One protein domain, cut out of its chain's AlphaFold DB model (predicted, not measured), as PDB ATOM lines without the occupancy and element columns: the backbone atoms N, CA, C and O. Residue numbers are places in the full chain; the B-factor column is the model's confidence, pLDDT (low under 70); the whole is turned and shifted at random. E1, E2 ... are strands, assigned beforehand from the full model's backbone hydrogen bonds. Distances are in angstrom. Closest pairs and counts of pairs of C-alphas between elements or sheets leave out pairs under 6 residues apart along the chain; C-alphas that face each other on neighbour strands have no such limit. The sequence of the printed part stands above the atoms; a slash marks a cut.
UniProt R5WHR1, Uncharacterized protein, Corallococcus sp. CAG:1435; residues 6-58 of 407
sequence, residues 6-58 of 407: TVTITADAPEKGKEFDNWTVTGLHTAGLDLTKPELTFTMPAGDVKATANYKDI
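This is residues 6 to 58 of the 407 residues of an uncharacterized protein of Corallococcus sp. CAG:1435 (UniProt R5WHR1). The domain is a small rod made of two narrow two-stranded ribbons, a short one of E1 and E3 and a longer one of E2 and E4, both running roughly along the long axis, with a gap between them. The chain goes back and forth between the ribbons, and the long link, residues 27 to 38, folds back along one side from the end of E2 to the start of E3. The printed part has 53 residues, with no named helix and four named strands in the order E1, E2, E3, E4; the class is all strand, and each sheet, E1 - E3 and E2 - E4, is antiparallel. The whole is only just compact, close to loose, with a radius of gyration of the C-alphas of 11.6 A, and the C-alphas span 37 by 17 by 15 A.

E1 is residues 6 to 10, 13.5 A from first to last C-alpha, and begins at C-alpha 6 at (51.643, -34.823, 80.028). E2, residues 18 to 26, is the longest strand by residues and measures 23.3 A, from C-alpha 18 at (62.969, -55.214, 96.789). E3 is residues 39 to 43, 13.8 A. E4 is residues 50 to 57, 23.1 A, and ends at C-alpha 57 at (60.941, -58.947, 97.343).

E1 and E3 are antiparallel neighbours, with 159 degrees between their N-to-C directions. The C-alphas of Thr 8 and Thr 41 face each other at 4.2 A. Within hydrogen-bond range are N 7 and O 42, 2.8 A, and N 40 and O 9, 2.9 A. E2 and E4 are antiparallel neighbours too, at 155 degrees. The C-alphas of Lys 18 and Asp 57 face each other at 4.3 A, and those of Val 25 and Ala 51 at 4.4 A. N 52 and O 24, 2.8 A, and N 19 and O 56, 2.9 A, are within hydrogen-bond range. E2 and E3 are only just apart, their closest C-alphas 8.3 A from each other. E1 is apart from E2 and from E4, and E3 is apart from E4. No two strands form a hairpin.

The C-alphas of Gly 17 and Ala 46 are the two farthest apart, at 37.4 A; those of Thr 6 and Ile 58, the first and last printed residues, are 31.8 A apart. The printed part has no cut. The link from E2 to E3, 12 residues, is long; the links from E1 to E2, 7 residues, and from E3 to E4, 6 residues, are short. The mean pLDDT of the printed part is 89.6, and no printed residue is under 70.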
ATOM      1  N   THR A   6      50.869 -33.582  79.915       89.19
ATOM      2  CA  THR A   6      51.643 -34.823  80.028       89.19
ATOM      3  C   THR A   6      52.416 -34.820  81.338       89.19
ATOM      4  O   THR A   6      53.180 -33.898  81.622       89.19
ATOM      5  N   VAL A   7      52.238 -35.882  82.109       90.75
ATOM      6  CA  VAL A   7      52.840 -36.093  83.419       90.75
ATOM      7  C   VAL A   7      53.683 -37.355  83.351       90.75
ATOM      8  O   VAL A   7      53.198 -38.392  82.905       90.75
ATOM      9  N   THR A   8      54.919 -37.280  83.833       92.50
ATOM     10  CA  THR A   8      55.753 -38.457  84.095       92.50
ATOM     11  C   THR A   8      55.957 -38.572  85.593       92.50
ATOM     12  O   THR A   8      56.379 -37.612  86.236       92.50
ATOM     13  N   ILE A   9      55.649 -39.744  86.135       92.94
ATOM     14  CA  ILE A   9      55.981 -40.115  87.506       92.94
ATOM     15  C   ILE A   9      57.031 -41.221  87.480       92.94
ATOM     16  O   ILE A   9      57.013 -42.084  86.600       92.94
ATOM     17  N   THR A  10      57.927 -41.200  88.457       94.75
ATOM     18  CA  THR A  10      58.973 -42.207  88.634       94.75
ATOM     19  C   THR A  10      58.780 -42.843  89.998       94.75
ATOM     20  O   THR A  10      58.531 -42.142  90.979       94.75
ATOM     21  N   ALA A  11      58.840 -44.170  90.053       94.31
ATOM     22  CA  ALA A  11      58.797 -44.914  91.293       94.31
ATOM     23  C   ALA A  11      60.027 -44.543  92.121       94.31
ATOM     24  O   ALA A  11      61.130 -44.419  91.584       94.31
ATOM     25  N   ASP A  12      59.834 -44.361  93.423       93.19
ATOM     26  CA  ASP A  12      60.953 -44.169  94.333       93.19
ATOM     27  C   ASP A  12      61.929 -45.354  94.248       93.19
ATOM     28  O   ASP A  12      61.581 -46.470  93.850       93.19
ATOM     29  N   ALA A  13      63.186 -45.122  94.627       88.69
ATOM     30  CA  ALA A  13      64.148 -46.212  94.702       88.69
ATOM     31  C   ALA A  13      63.620 -47.287  95.676       88.69
ATOM     32  O   ALA A  13      63.256 -46.944  96.807       88.69
ATOM     33  N   PRO A  14      63.564 -48.570  95.270       87.00
ATOM     34  CA  PRO A  14      63.067 -49.617  96.144       87.00
ATOM     35  C   PRO A  14      63.950 -49.750  97.388       87.00
ATOM     36  O   PRO A  14      65.163 -49.527  97.350       87.00
ATOM     37  N   GLU A  15      63.340 -50.168  98.497       85.19
ATOM     38  CA  GLU A  15      64.089 -50.582  99.683       85.19
ATOM     39  C   GLU A  15      65.058 -51.723  99.336       85.19
ATOM     40  O   GLU A  15      64.824 -52.522  98.424       85.19
ATOM     41  N   LYS A  16      66.155 -51.836 100.093       77.06
ATOM     42  CA  LYS A  16      67.147 -52.897  99.886       77.06
ATOM     43  C   LYS A  16      66.477 -54.278  99.913       77.06
ATOM     44  O   LYS A  16      65.886 -54.653 100.920       77.06
ATOM     45  N   GLY A  17      66.661 -55.049  98.841       76.00
ATOM     46  CA  GLY A  17      66.092 -56.393  98.700       76.00
ATOM     47  C   GLY A  17      64.696 -56.430  98.081       76.00
ATOM     48  O   GLY A  17      64.107 -57.504  98.029       76.00
ATOM     49  N   LYS A  18      64.191 -55.295  97.587       85.19
ATOM     50  CA  LYS A  18      62.969 -55.214  96.789       85.19
ATOM     51  C   LYS A  18      63.257 -54.681  95.393       85.19
ATOM     52  O   LYS A  18      64.235 -53.968  95.175       85.19
ATOM     53  N   GLU A  19      62.381 -55.005  94.459       88.38
ATOM     54  CA  GLU A  19      62.354 -54.430  93.119       88.38
ATOM     55  C   GLU A  19      60.964 -53.883  92.799       88.38
ATOM     56  O   GLU A  19      59.960 -54.302  93.384       88.38
ATOM     57  N   PHE A  20      60.913 -52.905  91.894       92.56
ATOM     58  CA  PHE A  20      59.648 -52.381  91.390       92.56
ATOM     59  C   PHE A  20      58.878 -53.503  90.691       92.56
ATOM     60  O   PHE A  20      59.425 -54.183  89.825       92.56
ATOM     61  N   ASP A  21      57.619 -53.696  91.074       92.94
ATOM     62  CA  ASP A  21      56.766 -54.722  90.483       92.94
ATOM     63  C   ASP A  21      55.799 -54.108  89.469       92.94
ATOM     64  O   ASP A  21      55.824 -54.447  88.286       92.94
ATOM     65  N   ASN A  22      54.948 -53.184  89.922       94.00
ATOM     66  CA  ASN A  22      54.001 -52.480  89.063       94.00
ATOM     67  C   ASN A  22      53.396 -51.243  89.747       94.00
ATOM     68  O   ASN A  22      53.512 -51.042  90.956       94.00
ATOM     69  N   TRP A  23      52.689 -50.432  88.962       95.06
ATOM     70  CA  TRP A  23      51.826 -49.360  89.451       95.06
ATOM     71  C   TRP A  23      50.384 -49.837  89.664       95.06
ATOM     72  O   TRP A  23      49.743 -50.325  88.732       95.06
ATOM     73  N   THR A  24      49.814 -49.565  90.841       93.12
ATOM     74  CA  THR A  24      48.354 -49.533  91.037       93.12
ATOM     75  C   THR A  24      47.859 -48.110  90.807       93.12
ATOM     76  O   THR A  24      48.257 -47.198  91.534       93.12
ATOM     77  N   VAL A  25      46.977 -47.904  89.824       92.62
ATOM     78  CA  VAL A  25      46.469 -46.568  89.463       92.62
ATOM     79  C   VAL A  25      44.944 -46.511  89.556       92.62
ATOM     80  O   VAL A  25      44.252 -47.372  89.015       92.62
ATOM     81  N   THR A  26      44.406 -45.475  90.208       90.69
ATOM     82  CA  THR A  26      42.972 -45.136  90.209       90.69
ATOM     83  C   THR A  26      42.743 -43.718  89.681       90.69
ATOM     84  O   THR A  26      43.624 -42.862  89.766       90.69
ATOM     85  N   GLY A  27      41.565 -43.469  89.096       87.00
ATOM     86  CA  GLY A  27      41.216 -42.167  88.502       87.00
ATOM     87  C   GLY A  27      41.777 -41.925  87.092       87.00
ATOM     88  O   GLY A  27      41.554 -40.864  86.520       87.00
ATOM     89  N   LEU A  28      42.456 -42.918  86.506       89.38
ATOM     90  CA  LEU A  28      43.030 -42.884  85.160       89.38
ATOM     91  C   LEU A  28      42.616 -44.136  84.374       89.38
ATOM     92  O   LEU A  28      42.590 -45.236  84.923       89.38
ATOM     93  N   HIS A  29      42.330 -43.986  83.081       86.12
ATOM     94  CA  HIS A  29      42.167 -45.129  82.185       86.12
ATOM     95  C   HIS A  29      43.544 -45.685  81.804       86.12
ATOM     96  O   HIS A  29      44.342 -44.989  81.184       86.12
ATOM     97  N   THR A  30      43.828 -46.930  82.179       85.44
ATOM     98  CA  THR A  30      45.179 -47.511  82.095       85.44
ATOM     99  C   THR A  30      45.446 -48.326  80.830       85.44
ATOM    100  O   THR A  30      46.566 -48.798  80.638       85.44
ATOM    101  N   ALA A  31      44.461 -48.507  79.944       85.62
ATOM    102  CA  ALA A  31      44.670 -49.301  78.734       85.62
ATOM    103  C   ALA A  31      45.715 -48.642  77.817       85.62
ATOM    104  O   ALA A  31      45.577 -47.476  77.450       85.62
ATOM    105  N   GLY A  32      46.742 -49.406  77.441       83.75
ATOM    106  CA  GLY A  32      47.867 -48.927  76.632       83.75
ATOM    107  C   GLY A  32      49.045 -48.364  77.436       83.75
ATOM    108  O   GLY A  32      50.064 -48.037  76.834       83.75
ATOM    109  N   LEU A  33      48.942 -48.286  78.769       90.19
ATOM    110  CA  LEU A  33      50.066 -47.951  79.643       90.19
ATOM    111  C   LEU A  33      50.813 -49.216  80.080       90.19
ATOM    112  O   LEU A  33      50.204 -50.236  80.398       90.19
ATOM    113  N   ASP A  34      52.139 -49.125  80.141       90.00
ATOM    114  CA  ASP A  34      52.995 -50.179  80.680       90.00
ATOM    115  C   ASP A  34      53.223 -49.939  82.174       90.00
ATOM    116  O   ASP A  34      54.157 -49.252  82.585       90.00
ATOM    117  N   LEU A  35      52.330 -50.492  82.994       93.00
ATOM    118  CA  LEU A  35      52.378 -50.321  84.447       93.00
ATOM    119  C   LEU A  35      53.544 -51.074  85.107       93.00
ATOM    120  O   LEU A  35      53.723 -50.933  86.310       93.00
ATOM    121  N   THR A  36      54.321 -51.856  84.350       91.19
ATOM    122  CA  THR A  36      55.473 -52.626  84.853       91.19
ATOM    123  C   THR A  36      56.795 -51.867  84.747       91.19
ATOM    124  O   THR A  36      57.834 -52.360  85.180       91.19
ATOM    125  N   LYS A  37      56.766 -50.629  84.236       91.12
ATOM    126  CA  LYS A  37      57.929 -49.741  84.221       91.12
ATOM    127  C   LYS A  37      57.955 -48.817  85.440       91.12
ATOM    128  O   LYS A  37      56.921 -48.243  85.789       91.12
ATOM    129  N   PRO A  38      59.136 -48.603  86.049       91.50
ATOM    130  CA  PRO A  38      59.279 -47.682  87.173       91.50
ATOM    131  C   PRO A  38      58.992 -46.232  86.764       91.50
ATOM    132  O   PRO A  38      58.570 -45.443  87.598       91.50
ATOM    133  N   GLU A  39      59.156 -45.881  85.488       94.44
ATOM    134  CA  GLU A  39      58.688 -44.612  84.928       94.44
ATOM    135  C   GLU A  39      57.353 -44.806  84.209       94.44
ATOM    136  O   GLU A  39      57.235 -45.641  83.307       94.44
ATOM    137  N   LEU A  40      56.355 -44.012  84.591       93.44
ATOM    138  CA  LEU A  40      55.022 -44.023  84.002       93.44
ATOM    139  C   LEU A  40      54.661 -42.624  83.501       93.44
ATOM    140  O   LEU A  40      54.559 -41.678  84.282       93.44
ATOM    141  N   THR A  41      54.415 -42.504  82.197       91.75
ATOM    142  CA  THR A  41      53.976 -41.258  81.554       91.75
ATOM    143  C   THR A  41      52.519 -41.362  81.115       91.75
ATOM    144  O   THR A  41      52.139 -42.324  80.449       91.75
ATOM    145  N   PHE A  42      51.699 -40.367  81.457       91.06
ATOM    146  CA  PHE A  42      50.285 -40.297  81.077       91.06
ATOM    147  C   PHE A  42      49.797 -38.847  80.945       91.06
ATOM    148  O   PHE A  42      50.449 -37.912  81.400       91.06
ATOM    149  N   THR A  43      48.637 -38.644  80.319       89.69
ATOM    150  CA  THR A  43      47.989 -37.326  80.221       89.69
ATOM    151  C   THR A  43      46.991 -37.138  81.361       89.69
ATOM    152  O   THR A  43      46.154 -38.013  81.592       89.69
ATOM    153  N   MET A  44      47.061 -36.008  82.068       88.88
ATOM    154  CA  MET A  44      46.246 -35.748  83.255       88.88
ATOM    155  C   MET A  44      44.743 -35.659  82.904       88.88
ATOM    156  O   MET A  44      44.359 -34.796  82.103       88.88
ATOM    157  N   PRO A  45      43.876 -36.514  83.486       89.12
ATOM    158  CA  PRO A  45      42.432 -36.465  83.276       89.12
ATOM    159  C   PRO A  45      41.789 -35.318  84.072       89.12
ATOM    160  O   PRO A  45      42.452 -34.599  84.815       89.12
ATOM    161  N   ALA A  46      40.479 -35.106  83.897       85.62
ATOM    162  CA  ALA A  46      39.754 -34.002  84.545       85.62
ATOM    163  C   ALA A  46      39.543 -34.203  86.059       85.62
ATOM    164  O   ALA A  46      39.067 -33.293  86.732       85.62
ATOM    165  N   GLY A  47      39.868 -35.391  86.578       85.81
ATOM    166  CA  GLY A  47      39.769 -35.746  87.989       85.81
ATOM    167  C   GLY A  47      41.112 -36.172  88.573       85.81
ATOM    168  O   GLY A  47      42.117 -36.281  87.869       85.81
ATOM    169  N   ASP A  48      41.107 -36.428  89.876       88.56
ATOM    170  CA  ASP A  48      42.311 -36.799  90.611       88.56
ATOM    171  C   ASP A  48      42.810 -38.191  90.208       88.56
ATOM    172  O   ASP A  48      42.037 -39.148  90.114       88.56
ATOM    173  N   VAL A  49      44.126 -38.312  90.023       91.12
ATOM    174  CA  VAL A  49      44.813 -39.585  89.780       91.12
ATOM    175  C   VAL A  49      45.605 -39.957  91.020       91.12
ATOM    176  O   VAL A  49      46.389 -39.155  91.531       91.12
ATOM    177  N   LYS A  50      45.450 -41.200  91.477       91.75
ATOM    178  CA  LYS A  50      46.303 -41.785  92.512       91.75
ATOM    179  C   LYS A  50      47.078 -42.946  91.913       91.75
ATOM    180  O   LYS A  50      46.485 -43.954  91.544       91.75
ATOM    181  N   ALA A  51      48.397 -42.806  91.850       92.44
ATOM    182  CA  ALA A  51      49.313 -43.877  91.482       92.44
ATOM    183  C   ALA A  51      50.080 -44.341  92.725       92.44
ATOM    184  O   ALA A  51      50.520 -43.529  93.538       92.44
ATOM    185  N   THR A  52      50.201 -45.649  92.909       93.62
ATOM    186  CA  THR A  52      50.947 -46.265  94.011       93.62
ATOM    187  C   THR A  52      51.921 -47.274  93.423       93.62
ATOM    188  O   THR A  52      51.492 -48.198  92.736       93.62
ATOM    189  N   ALA A  53      53.219 -47.064  93.652       94.56
ATOM    190  CA  ALA A  53      54.255 -48.007  93.253       94.56
ATOM    191  C   ALA A  53      54.230 -49.203  94.206       94.56
ATOM    192  O   ALA A  53      54.338 -49.033  95.423       94.56
ATOM    193  N   ASN A  54      54.081 -50.398  93.650       93.44
ATOM    194  CA  ASN A  54      54.190 -51.641  94.391       93.44
ATOM    195  C   ASN A  54      55.570 -52.239  94.154       93.44
ATOM    196  O   ASN A  54      56.087 -52.235  93.034       93.44
ATOM    197  N   TYR A  55      56.140 -52.788  95.218       91.69
ATOM    198  CA  TYR A  55      57.442 -53.432  95.195       91.69
ATOM    199  C   TYR A  55      57.294 -54.862  95.691       91.69
ATOM    200  O   TYR A  55      56.539 -55.113  96.635       91.69
ATOM    201  N   LYS A  56      58.034 -55.779  95.076       86.31
ATOM    202  CA  LYS A  56      58.129 -57.173  95.516       86.31
ATOM    203  C   LYS A  56      59.528 -57.471  96.025       86.31
ATOM    204  O   LYS A  56      60.482 -56.792  95.649       86.31
ATOM    205  N   ASP A  57      59.643 -58.484  96.867       83.62
ATOM    206  CA  ASP A  57      60.941 -58.947  97.343       83.62
ATOM    207  C   ASP A  57      61.726 -59.583  96.188       83.62
ATOM    208  O   ASP A  57      61.187 -60.366  95.402       83.62
ATOM    209  N   ILE A  58      63.012 -59.251  96.090       81.81
ATOM    210  CA  ILE A  58      63.919 -59.904  95.150       81.81
ATOM    211  C   ILE A  58      64.178 -61.309  95.684       81.81
ATOM    212  O   ILE A  58      64.674 -61.484  96.801       81.81
TER     213      ILE A  58